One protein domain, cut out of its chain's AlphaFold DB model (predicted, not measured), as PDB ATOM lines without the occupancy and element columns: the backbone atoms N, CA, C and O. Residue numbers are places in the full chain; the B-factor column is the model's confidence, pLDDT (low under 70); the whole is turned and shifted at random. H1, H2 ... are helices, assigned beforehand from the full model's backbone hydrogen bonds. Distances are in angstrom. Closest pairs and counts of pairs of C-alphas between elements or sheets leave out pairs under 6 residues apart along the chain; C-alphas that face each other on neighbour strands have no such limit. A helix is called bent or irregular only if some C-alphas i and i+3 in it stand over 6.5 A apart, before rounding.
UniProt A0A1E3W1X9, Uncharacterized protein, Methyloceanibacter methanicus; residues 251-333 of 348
ATOM      1  N   THR A 251      35.709  -8.430   3.331       94.06
ATOM      2  CA  THR A 251      35.369  -8.583   4.751       94.06
ATOM      3  C   THR A 251      36.357  -9.507   5.454       94.06
ATOM      4  O   THR A 251      36.819  -9.190   6.545       94.06
ATOM      5  N   ARG A 252      36.759 -10.617   4.821       93.44
ATOM      6  CA  ARG A 252      37.791 -11.506   5.364       93.44
ATOM      7  C   ARG A 252      39.112 -10.764   5.572       93.44
ATOM      8  O   ARG A 252      39.639 -10.814   6.678       93.44
ATOM      9  N   TYR A 253      39.647 -10.085   4.557       94.56
ATOM     10  CA  TYR A 253      40.910  -9.347   4.693       94.56
ATOM     11  C   TYR A 253      40.814  -8.208   5.712       94.56
ATOM     12  O   TYR A 253      41.727  -8.035   6.516       94.56
ATOM     13  N   ALA A 254      39.690  -7.491   5.739       94.94
ATOM     14  CA  ALA A 254      39.420  -6.458   6.728       94.94
ATOM     15  C   ALA A 254      39.410  -7.030   8.151       94.94
ATOM     16  O   ALA A 254      40.017  -6.438   9.033       94.94
ATOM     17  N   LEU A 255      38.803  -8.199   8.385       93.31
ATOM     18  CA  LEU A 255      38.832  -8.861   9.694       93.31
ATOM     19  C   LEU A 255      40.251  -9.251  10.117       93.31
ATOM     20  O   LEU A 255      40.611  -9.034  11.270       93.31
ATOM     21  N   TRP A 256      41.062  -9.789   9.199       92.62
ATOM     22  CA  TRP A 256      42.475 -10.076   9.472       92.62
ATOM     23  C   TRP A 256      43.240  -8.809   9.847       92.62
ATOM     24  O   TRP A 256      43.952  -8.795  10.848       92.62
ATOM     25  N   LEU A 257      43.052  -7.733   9.080       93.94
ATOM     26  CA  LEU A 257      43.681  -6.448   9.348       93.94
ATOM     27  C   LEU A 257      43.237  -5.882  10.701       93.94
ATOM     28  O   LEU A 257      44.086  -5.553  11.519       93.94
ATOM     29  N   VAL A 258      41.930  -5.818  10.967       93.38
ATOM     30  CA  VAL A 258      41.364  -5.340  12.238       93.38
ATOM     31  C   VAL A 258      41.890  -6.161  13.410       93.38
ATOM     32  O   VAL A 258      42.236  -5.587  14.436       93.38
ATOM     33  N   TRP A 259      42.003  -7.481  13.263       91.19
ATOM     34  CA  TRP A 259      42.574  -8.345  14.292       91.19
ATOM     35  C   TRP A 259      44.044  -8.003  14.557       91.19
ATOM     36  O   TRP A 259      44.408  -7.728  15.698       91.19
ATOM     37  N   CYS A 260      44.882  -7.929  13.519       90.62
ATOM     38  CA  CYS A 260      46.291  -7.554  13.664       90.62
ATOM     39  C   CYS A 260      46.462  -6.151  14.269       90.62
ATOM     40  O   CYS A 260      47.264  -5.965  15.184       90.62
ATOM     41  N   LEU A 261      45.674  -5.176  13.804       92.94
ATOM     42  CA  LEU A 261      45.663  -3.814  14.336       92.94
ATOM     43  C   LEU A 261      45.216  -3.796  15.800       92.94
ATOM     44  O   LEU A 261      45.829  -3.101  16.600       92.94
ATOM     45  N   ALA A 262      44.208  -4.583  16.180       89.62
ATOM     46  CA  ALA A 262      43.772  -4.672  17.569       89.62
ATOM     47  C   ALA A 262      44.919  -5.127  18.484       89.62
ATOM     48  O   ALA A 262      45.119  -4.520  19.530       89.62
ATOM     49  N   PHE A 263      45.722  -6.116  18.079       85.81
ATOM     50  CA  PHE A 263      46.897  -6.538  18.853       85.81
ATOM     51  C   PHE A 263      48.016  -5.496  18.872       85.81
ATOM     52  O   PHE A 263      48.601  -5.259  19.927       85.81
ATOM     53  N   ALA A 264      48.302  -4.852  17.739       88.00
ATOM     54  CA  ALA A 264      49.345  -3.830  17.659       88.00
ATOM     55  C   ALA A 264      48.994  -2.574  18.477       88.00
ATOM     56  O   ALA A 264      49.854  -1.984  19.128       88.00
ATOM     57  N   PHE A 265      47.717  -2.183  18.473       91.81
ATOM     58  CA  PHE A 265      47.249  -0.928  19.052       91.81
ATOM     59  C   PHE A 265      46.564  -1.068  20.416       91.81
ATOM     60  O   PHE A 265      46.224  -0.047  21.007       91.81
ATOM     61  N   VAL A 266      46.397  -2.273  20.978       89.94
ATOM     62  CA  VAL A 266      45.725  -2.438  22.286       89.94
ATOM     63  C   VAL A 266      46.390  -1.615  23.395       89.94
ATOM     64  O   VAL A 266      45.700  -0.961  24.174       89.94
ATOM     65  N   VAL A 267      47.726  -1.594  23.439       89.25
ATOM     66  CA  VAL A 267      48.506  -0.861  24.447       89.25
ATOM     67  C   VAL A 267      48.371   0.656  24.282       89.25
ATOM     68  O   VAL A 267      47.956   1.310  25.243       89.25
ATOM     69  N   PRO A 268      48.660   1.250  23.103       91.69
ATOM     70  CA  PRO A 268      48.506   2.691  22.933       91.69
ATOM     71  C   PRO A 268      47.047   3.142  23.062       91.69
ATOM     72  O   PRO A 268      46.806   4.197  23.643       91.69
ATOM     73  N   LEU A 269      46.066   2.349  22.610       91.31
ATOM     74  CA  LEU A 269      44.647   2.680  22.774       91.31
ATOM     75  C   LEU A 269      44.219   2.664  24.241       91.31
ATOM     76  O   LEU A 269      43.485   3.555  24.657       91.31
ATOM     77  N   ALA A 270      44.691   1.705  25.042       88.81
ATOM     78  CA  ALA A 270      44.408   1.680  26.475       88.81
ATOM     79  C   ALA A 270      44.983   2.912  27.193       88.81
ATOM     80  O   ALA A 270      44.286   3.545  27.989       88.81
ATOM     81  N   ALA A 271      46.226   3.287  26.875       89.69
ATOM     82  CA  ALA A 271      46.867   4.472  27.439       89.69
ATOM     83  C   ALA A 271      46.172   5.772  26.997       89.69
ATOM     84  O   ALA A 271      45.921   6.651  27.821       89.69
ATOM     85  N   ALA A 272      45.821   5.892  25.713       93.00
ATOM     86  CA  ALA A 272      45.089   7.039  25.181       93.00
ATOM     87  C   ALA A 272      43.687   7.153  25.797       93.00
ATOM     88  O   ALA A 272      43.275   8.244  26.179       93.00
ATOM     89  N   ALA A 273      42.985   6.027  25.965       91.31
ATOM     90  CA  ALA A 273      41.661   6.009  26.573       91.31
ATOM     91  C   ALA A 273      41.688   6.499  28.029       91.31
ATOM     92  O   ALA A 273      40.803   7.232  28.463       91.31
ATOM     93  N   TYR A 274      42.722   6.123  28.783       90.81
ATOM     94  CA  TYR A 274      42.895   6.604  30.150       90.81
ATOM     95  C   TYR A 274      43.213   8.097  30.208       90.81
ATOM     96  O   TYR A 274      42.581   8.806  30.982       90.81
ATOM     97  N   LYS A 275      44.130   8.575  29.351       92.19
ATOM     98  CA  LYS A 275      44.497   9.998  29.245       92.19
ATOM     99  C   LYS A 275      43.341  10.900  28.813       92.19
ATOM    100  O   LYS A 275      43.359  12.079  29.128       92.19
ATOM    101  N   ALA A 276      42.366  10.361  28.085       93.38
ATOM    102  CA  ALA A 276      41.150  11.070  27.695       93.38
ATOM    103  C   ALA A 276      40.024  10.965  28.745       93.38
ATOM    104  O   ALA A 276      38.864  11.204  28.419       93.38
ATOM    105  N   ASP A 277      40.340  10.535  29.973       92.25
ATOM    106  CA  ASP A 277      39.414  10.413  31.105       92.25
ATOM    107  C   ASP A 277      38.147   9.587  30.821       92.25
ATOM    108  O   ASP A 277      37.134   9.697  31.513       92.25
ATOM    109  N   LEU A 278      38.205   8.657  29.857       89.69
ATOM    110  CA  LEU A 278      37.079   7.763  29.547       89.69
ATOM    111  C   LEU A 278      36.676   6.913  30.763       89.69
ATOM    112  O   LEU A 278      35.521   6.519  30.895       89.69
ATOM    113  N   HIS A 279      37.596   6.669  31.695       87.12
ATOM    114  CA  HIS A 279      37.301   5.972  32.945       87.12
ATOM    115  C   HIS A 279      36.375   6.754  33.900       87.12
ATOM    116  O   HIS A 279      35.805   6.138  34.796       87.12
ATOM    117  N   GLN A 280      36.209   8.068  33.713       87.12
ATOM    118  CA  GLN A 280      35.302   8.928  34.489       87.12
ATOM    119  C   GLN A 280      34.050   9.320  33.697       87.12
ATOM    120  O   GLN A 280      33.190  10.030  34.204       87.12
ATOM    121  N   SER A 281      33.942   8.890  32.439       90.88
ATOM    122  CA  SER A 281      32.850   9.311  31.572       90.88
ATOM    123  C   SER A 281      31.535   8.624  31.938       90.88
ATOM    124  O   SER A 281      31.406   7.409  31.774       90.88
ATOM    125  N   ASP A 282      30.517   9.407  32.300       90.00
ATOM    126  CA  ASP A 282      29.152   8.916  32.565       90.00
ATOM    127  C   ASP A 282      28.478   8.282  31.337       90.00
ATOM    128  O   ASP A 282      27.489   7.559  31.456       90.00
ATOM    129  N   ARG A 283      29.017   8.523  30.134       88.81
ATOM    130  CA  ARG A 283      28.529   7.914  28.886       88.81
ATOM    131  C   ARG A 283      28.941   6.450  28.739       88.81
ATOM    132  O   ARG A 283      28.379   5.746  27.902       88.81
ATOM    133  N   LEU A 284      29.941   6.001  29.497       84.25
ATOM    134  CA  LEU A 284      30.433   4.632  29.435       84.25
ATOM    135  C   LEU A 284      29.815   3.772  30.540       84.25
ATOM    136  O   LEU A 284      29.749   4.203  31.689       84.25
ATOM    137  N   PRO A 285      29.439   2.514  30.239       82.69
ATOM    138  CA  PRO A 285      29.016   1.577  31.266       82.69
ATOM    139  C   PRO A 285      30.106   1.404  32.339       82.69
ATOM    140  O   PRO A 285      31.291   1.337  31.987       82.69
ATOM    141  N   PRO A 286      29.750   1.208  33.621       79.38
ATOM    142  CA  PRO A 286      30.728   1.034  34.702       79.38
ATOM    143  C   PRO A 286      31.748  -0.086  34.436       79.38
ATOM    144  O   PRO A 286      32.920   0.001  34.802       79.38
ATOM    145  N   SER A 287      31.327  -1.144  33.734       77.88
ATOM    146  CA  SER A 287      32.217  -2.238  33.334       77.88
ATOM    147  C   SER A 287      33.283  -1.806  32.316       77.88
ATOM    148  O   SER A 287      34.413  -2.293  32.374       77.88
ATOM    149  N   ALA A 288      32.958  -0.882  31.409       83.88
ATOM    150  CA  ALA A 288      33.897  -0.323  30.443       83.88
ATOM    151  C   ALA A 288      34.882   0.633  31.127       83.88
ATOM    152  O   ALA A 288      36.082   0.515  30.898       83.88
ATOM    153  N   GLN A 289      34.405   1.488  32.037       83.75
ATOM    154  CA  GLN A 289      35.256   2.366  32.851       83.75
ATOM    155  C   GLN A 289      36.303   1.569  33.653       83.75
ATOM    156  O   GLN A 289      37.501   1.876  33.636       83.75
ATOM    157  N   ALA A 290      35.869   0.478  34.296       83.62
ATOM    158  CA  ALA A 290      36.760  -0.425  35.023       83.62
ATOM    159  C   ALA A 290      37.793  -1.082  34.094       83.62
ATOM    160  O   ALA A 290      38.972  -1.168  34.439       83.62
ATOM    161  N   ARG A 291      37.380  -1.508  32.891       85.38
ATOM    162  CA  ARG A 291      38.295  -2.064  31.884       85.38
ATOM    163  C   ARG A 291      39.321  -1.033  31.415       85.38
ATOM    164  O   ARG A 291      40.485  -1.402  31.321       85.38
ATOM    165  N   VAL A 292      38.939   0.224  31.174       87.31
ATOM    166  CA  VAL A 292      39.891   1.293  30.811       87.31
ATOM    167  C   VAL A 292      40.961   1.432  31.891       87.31
ATOM    168  O   VAL A 292      42.145   1.389  31.579       87.31
ATOM    169  N   THR A 293      40.562   1.489  33.164       86.44
ATOM    170  CA  THR A 293      41.507   1.578  34.294       86.44
ATOM    171  C   THR A 293      42.442   0.363  34.363       86.44
ATOM    172  O   THR A 293      43.657   0.517  34.474       86.44
ATOM    173  N   LEU A 294      41.898  -0.856  34.259       83.56
ATOM    174  CA  LEU A 294      42.683  -2.098  34.320       83.56
ATOM    175  C   LEU A 294      43.686  -2.218  33.164       83.56
ATOM    176  O   LEU A 294      44.831  -2.637  33.364       83.56
ATOM    177  N   TRP A 295      43.261  -1.871  31.949       86.88
ATOM    178  CA  TRP A 295      44.112  -1.945  30.765       86.88
ATOM    179  C   TRP A 295      45.158  -0.835  30.732       86.88
ATOM    180  O   TRP A 295      46.278  -1.103  30.313       86.88
ATOM    181  N   ALA A 296      44.845   0.363  31.226       87.44
ATOM    182  CA  ALA A 296      45.813   1.447  31.375       87.44
ATOM    183  C   ALA A 296      46.926   1.079  32.356       87.44
ATOM    184  O   ALA A 296      48.104   1.162  32.020       87.44
ATOM    185  N   TYR A 297      46.549   0.546  33.519       85.56
ATOM    186  CA  TYR A 297      47.510   0.031  34.485       85.56
ATOM    187  C   TYR A 297      48.385  -1.076  33.875       85.56
ATOM    188  O   TYR A 297      49.599  -1.102  34.053       85.56
ATOM    189  N   THR A 298      47.779  -1.990  33.111       86.12
ATOM    190  CA  THR A 298      48.528  -3.033  32.394       86.12
ATOM    191  C   THR A 298      49.489  -2.415  31.373       86.12
ATOM    192  O   THR A 298      50.642  -2.832  31.308       86.12
ATOM    193  N   ALA A 299      49.057  -1.398  30.624       87.31
ATOM    194  CA  ALA A 299      49.866  -0.701  29.629       87.31
ATOM    195  C   ALA A 299      51.103  -0.021  30.238       87.31
ATOM    196  O   ALA A 299      52.177  -0.103  29.651       87.31
ATOM    197  N   GLU A 300      50.997   0.571  31.430       86.50
ATOM    198  CA  GLU A 300      52.136   1.175  32.149       86.50
ATOM    199  C   GLU A 300      53.196   0.157  32.587       86.50
ATOM    200  O   GLU A 300      54.368   0.491  32.769       86.50
ATOM    201  N   GLN A 301      52.787  -1.096  32.775       85.06
ATOM    202  CA  GLN A 301      53.667  -2.167  33.228       85.06
ATOM    203  C   GLN A 301      54.361  -2.885  32.057       85.06
ATOM    204  O   GLN A 301      55.422  -3.474  32.251       85.06
ATOM    205  N   ILE A 302      53.814  -2.816  30.835       86.69
ATOM    206  CA  ILE A 302      54.379  -3.486  29.647       86.69
ATOM    207  C   ILE A 302      55.822  -3.053  29.334       86.69
ATOM    208  O   ILE A 302      56.636  -3.948  29.109       86.69
ATOM    209  N   PRO A 303      56.193  -1.755  29.358       85.00
ATOM    210  CA  PRO A 303      57.572  -1.327  29.102       85.00
ATOM    211  C   PRO A 303      58.596  -1.864  30.108       85.00
ATOM    212  O   PRO A 303      59.789  -1.836  29.835       85.00
ATOM    213  N   LYS A 304      58.144  -2.330  31.280       84.62
ATOM    214  CA  LYS A 304      59.003  -2.879  32.340       84.62
ATOM    215  C   LYS A 304      59.221  -4.388  32.201       84.62
ATOM    216  O   LYS A 304      59.991  -4.960  32.967       84.62
ATOM    217  N   ALA A 305      58.516  -5.040  31.280       82.69
ATOM    218  CA  ALA A 305      58.617  -6.473  31.052       82.69
ATOM    219  C   ALA A 305      59.759  -6.804  30.068       82.69
ATOM    220  O   ALA A 305      60.033  -6.014  29.166       82.69
ATOM    221  N   PRO A 306      60.402  -7.981  30.199       74.94
ATOM    222  CA  PRO A 306      61.584  -8.336  29.408       74.94
ATOM    223  C   PRO A 306      61.280  -8.522  27.915       74.94
ATOM    224  O   PRO A 306      62.101  -8.203  27.061       74.94
ATOM    225  N   PHE A 307      60.095  -9.037  27.591       75.25
ATOM    226  CA  PHE A 307      59.636  -9.236  26.225       75.25
ATOM    227  C   PHE A 307      58.120  -9.043  26.201       75.25
ATOM    228  O   PHE A 307      57.443  -9.606  27.056       75.25
ATOM    229  N   LEU A 308      57.623  -8.221  25.264       76.12
ATOM    230  CA  LEU A 308      56.216  -7.839  25.037       76.12
ATOM    231  C   LEU A 308      55.208  -8.475  26.018       76.12
ATOM    232  O   LEU A 308      54.881  -9.654  25.897       76.12
ATOM    233  N   GLY A 309      54.672  -7.686  26.953       78.31
ATOM    234  CA  GLY A 309      53.615  -8.115  27.876       78.31
ATOM    235  C   GLY A 309      54.099  -8.512  29.276       78.31
ATOM    236  O   GLY A 309      55.173  -9.069  29.462       78.31
ATOM    237  N   ILE A 310      53.254  -8.279  30.282       82.81
ATOM    238  CA  ILE A 310      53.578  -8.428  31.718       82.81
ATOM    239  C   ILE A 310      53.487  -9.865  32.262       82.81
ATOM    240  O   ILE A 310      53.412 -10.072  33.473       82.81
ATOM    241  N   GLY A 311      53.414 -10.857  31.377       81.69
ATOM    242  CA  GLY A 311      53.099 -12.238  31.729       81.69
ATOM    243  C   GLY A 311      51.591 -12.505  31.858       81.69
ATOM    244  O   GLY A 311      50.825 -11.695  32.391       81.69
ATOM    245  N   ALA A 312      51.138 -13.656  31.363       81.00
ATOM    246  CA  ALA A 312      49.734 -14.054  31.424       81.00
ATOM    247  C   ALA A 312      49.243 -14.168  32.879       81.00
ATOM    248  O   ALA A 312      49.967 -14.619  33.755       81.00
ATOM    249  N   SER A 313      47.990 -13.794  33.152       79.19
ATOM    250  CA  SER A 313      47.384 -13.777  34.503       79.19
ATOM    251  C   SER A 313      47.984 -12.798  35.530       79.19
ATOM    252  O   SER A 313      47.423 -12.681  36.625       79.19
ATOM    253  N   SER A 314      49.016 -12.018  35.187       80.44
ATOM    254  CA  SER A 314      49.640 -11.051  36.101       80.44
ATOM    255  C   SER A 314      48.667  -9.979  36.608       80.44
ATOM    256  O   SER A 314      48.651  -9.687  37.803       80.44
ATOM    257  N   THR A 315      47.773  -9.457  35.759       73.81
ATOM    258  CA  THR A 315      46.815  -8.392  36.126       73.81
ATOM    259  C   THR A 315      45.960  -8.747  37.346       73.81
ATOM    260  O   THR A 315      45.687  -7.885  38.177       73.81
ATOM    261  N   ARG A 316      45.576 -10.022  37.515       69.44
ATOM    262  CA  ARG A 316      44.735 -10.446  38.649       69.44
ATOM    263  C   ARG A 316      45.505 -10.463  39.966       69.44
ATOM    264  O   ARG A 316      44.948 -10.075  40.986       69.44
ATOM    265  N   LYS A 317      46.770 -10.895  39.955       73.75
ATOM    266  CA  LYS A 317      47.615 -10.834  41.157       73.75
ATOM    267  C   LYS A 317      47.954  -9.400  41.530       73.75
ATOM    268  O   LYS A 317      47.990  -9.081  42.713       73.75
ATOM    269  N   ILE A 318      48.132  -8.529  40.538       69.50
ATOM    270  CA  ILE A 318      48.388  -7.114  40.797       69.50
ATOM    271  C   ILE A 318      47.167  -6.446  41.438       69.50
ATOM    272  O   ILE A 318      47.311  -5.760  42.448       69.50
ATOM    273  N   ASP A 319      45.962  -6.695  40.926       62.09
ATOM    274  CA  ASP A 319      44.711  -6.225  41.543       62.09
ATOM    275  C   ASP A 319      44.539  -6.762  42.981       62.09
ATOM    276  O   ASP A 319      44.103  -6.052  43.884       62.09
ATOM    277  N   GLN A 320      44.989  -7.993  43.241       59.34
ATOM    278  CA  GLN A 320      44.968  -8.610  44.573       59.34
ATOM    279  C   GLN A 320      46.110  -8.179  45.505       59.34
ATOM    280  O   GLN A 320      46.115  -8.604  46.671       59.34
ATOM    281  N   SER A 321      47.064  -7.368  45.039       58.78
ATOM    282  CA  SER A 321      48.191  -6.913  45.856       58.78
ATOM    283  C   SER A 321      47.704  -6.118  47.076       58.78
ATOM    284  O   SER A 321      46.647  -5.481  47.050       58.78
ATOM    285  N   LEU A 322      48.453  -6.189  48.181       51.72
ATOM    286  CA  LEU A 322      48.100  -5.518  49.439       51.72
ATOM    287  C   LEU A 322      47.919  -4.007  49.255       51.72
ATOM    288  O   LEU A 322      47.016  -3.432  49.858       51.72
ATOM    289  N   ASP A 323      48.712  -3.382  48.387       58.50
ATOM    290  CA  ASP A 323      48.632  -1.946  48.123       58.50
ATOM    291  C   ASP A 323      47.388  -1.567  47.316       58.50
ATOM    292  O   ASP A 323      46.706  -0.601  47.666       58.50
ATOM    293  N   ASN A 324      46.994  -2.380  46.329       59.25
ATOM    294  CA  ASN A 324      45.733  -2.174  45.612       59.25
ATOM    295  C   ASN A 324      44.516  -2.456  46.495       59.25
ATOM    296  O   ASN A 324      43.548  -1.698  46.451       59.25
ATOM    297  N   ARG A 325      44.579  -3.458  47.382       55.72
ATOM    298  CA  ARG A 325      43.545  -3.665  48.407       55.72
ATOM    299  C   ARG A 325      43.451  -2.491  49.376       55.72
ATOM    300  O   ARG A 325      42.342  -2.057  49.672       55.72
ATOM    301  N   LYS A 326      44.576  -1.933  49.830       53.31
ATOM    302  CA  LYS A 326      44.600  -0.722  50.670       53.31
ATOM    303  C   LYS A 326      44.033   0.492  49.931       53.31
ATOM    304  O   LYS A 326      43.304   1.269  50.544       53.31
ATOM    305  N   MET A 327      44.309   0.653  48.636       56.50
ATOM    306  CA  MET A 327      43.723   1.723  47.820       56.50
ATOM    307  C   MET A 327      42.225   1.529  47.575       56.50
ATOM    308  O   MET A 327      41.473   2.490  47.709       56.50
ATOM    309  N   GLN A 328      41.768   0.312  47.263       58.59
ATOM    310  CA  GLN A 328      40.342  -0.002  47.118       58.59
ATOM    311  C   GLN A 328      39.596   0.188  48.442       58.59
ATOM    312  O   GLN A 328      38.506   0.755  48.454       58.59
ATOM    313  N   TRP A 329      40.205  -0.213  49.561       49.38
ATOM    314  CA  TRP A 329      39.673   0.019  50.898       49.38
ATOM    315  C   TRP A 329      39.607   1.517  51.221       49.38
ATOM    316  O   TRP A 329      38.546   2.005  51.590       49.38
ATOM    317  N   LYS A 330      40.672   2.294  50.966       51.75
ATOM    318  CA  LYS A 330      40.657   3.765  51.102       51.75
ATOM    319  C   LYS A 330      39.628   4.445  50.191       51.75
ATOM    320  O   LYS A 330      39.013   5.420  50.613       51.75
ATOM    321  N   LYS A 331      39.429   3.954  48.963       56.44
ATOM    322  CA  LYS A 331      38.376   4.448  48.062       56.44
ATOM    323  C   LYS A 331      36.992   4.154  48.629       56.44
ATOM    324  O   LYS A 331      36.230   5.100  48.756       56.44
ATOM    325  N   ARG A 332      36.712   2.918  49.067       51.03
ATOM    326  CA  ARG A 332      35.455   2.573  49.759       51.03
ATOM    327  C   ARG A 332      35.213   3.451  50.980       51.03
ATOM    328  O   ARG A 332      34.120   3.970  51.132       51.03
ATOM    329  N   LEU A 333      36.236   3.706  51.792       49.47
ATOM    330  CA  LEU A 333      36.123   4.609  52.941       49.47
ATOM    331  C   LEU A 333      35.740   6.042  52.559       49.47
ATOM    332  O   LEU A 333      35.036   6.700  53.320       49.47
TER     333      LEU A 333
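This is residues 251 to 333 of the 348 residues of an uncharacterized protein of Methyloceanibacter methanicus (UniProt A0A1E3W1X9). A loose, open zigzag of helices is strung out along one axis: H2 stands in the middle, the second arm of the bent helix H1 crosses it, and the first arm sticks out to one side with residues 251 to 265 free. On the other side of H2 the short H3 and then H4 lead away, near their neighbours in the chain but not clearly touching. The 83 printed residues, with four named helices in the order H1, H2, H3, H4 and no named strand, are all helix by class. The whole is loose, with a radius of gyration of the C-alphas of 15.1 A, and flat, spanning 50 by 36 by 19 A.

H1, residues 251 to 275, was assigned as one helix by its hydrogen bonds but is bent: C-alphas 264 and 267 are 7.5 A apart. Its arm H1a, residues 251 to 264, begins at C-alpha 251 (35.369, -8.583, 4.751) and is 19.6 A long; H1b, residues 267 to 275, is 12.5 A long. H2, residues 286 to 304, is 28.6 A long and only just irregular, with C-alphas 300 and 303 6.7 A apart. H3 is residues 314 to 319, 8.8 A. H4, residues 322 to 333, 16.1 A, ends at C-alpha 333 (36.123, 4.609, 52.941).

H1a and H1b stand at a steep tilt of 69 degrees, only just short of about perpendicular. H1b touches residues 292 to 300 of H2, opposite ways at a steep tilt of 58 degrees; their closest C-alphas, Ala 271 and Ala 296, are 5.1 A apart. H3 is close to H2 but not clearly touching, the closest C-alphas being Thr 298 and Thr 315, 6.8 A. H4 and H2 are apart. Every O i to N i+4 pair is within hydrogen-bond range in H1a, H1b, H3 and H4, and 13 of 15 in H2.

The C-alphas farthest apart, Tyr 253 and Leu 333, are 50.5 A apart. The printed part has no cut and no long link. Residue 316 and residues 318 to 333 have pLDDT under 70.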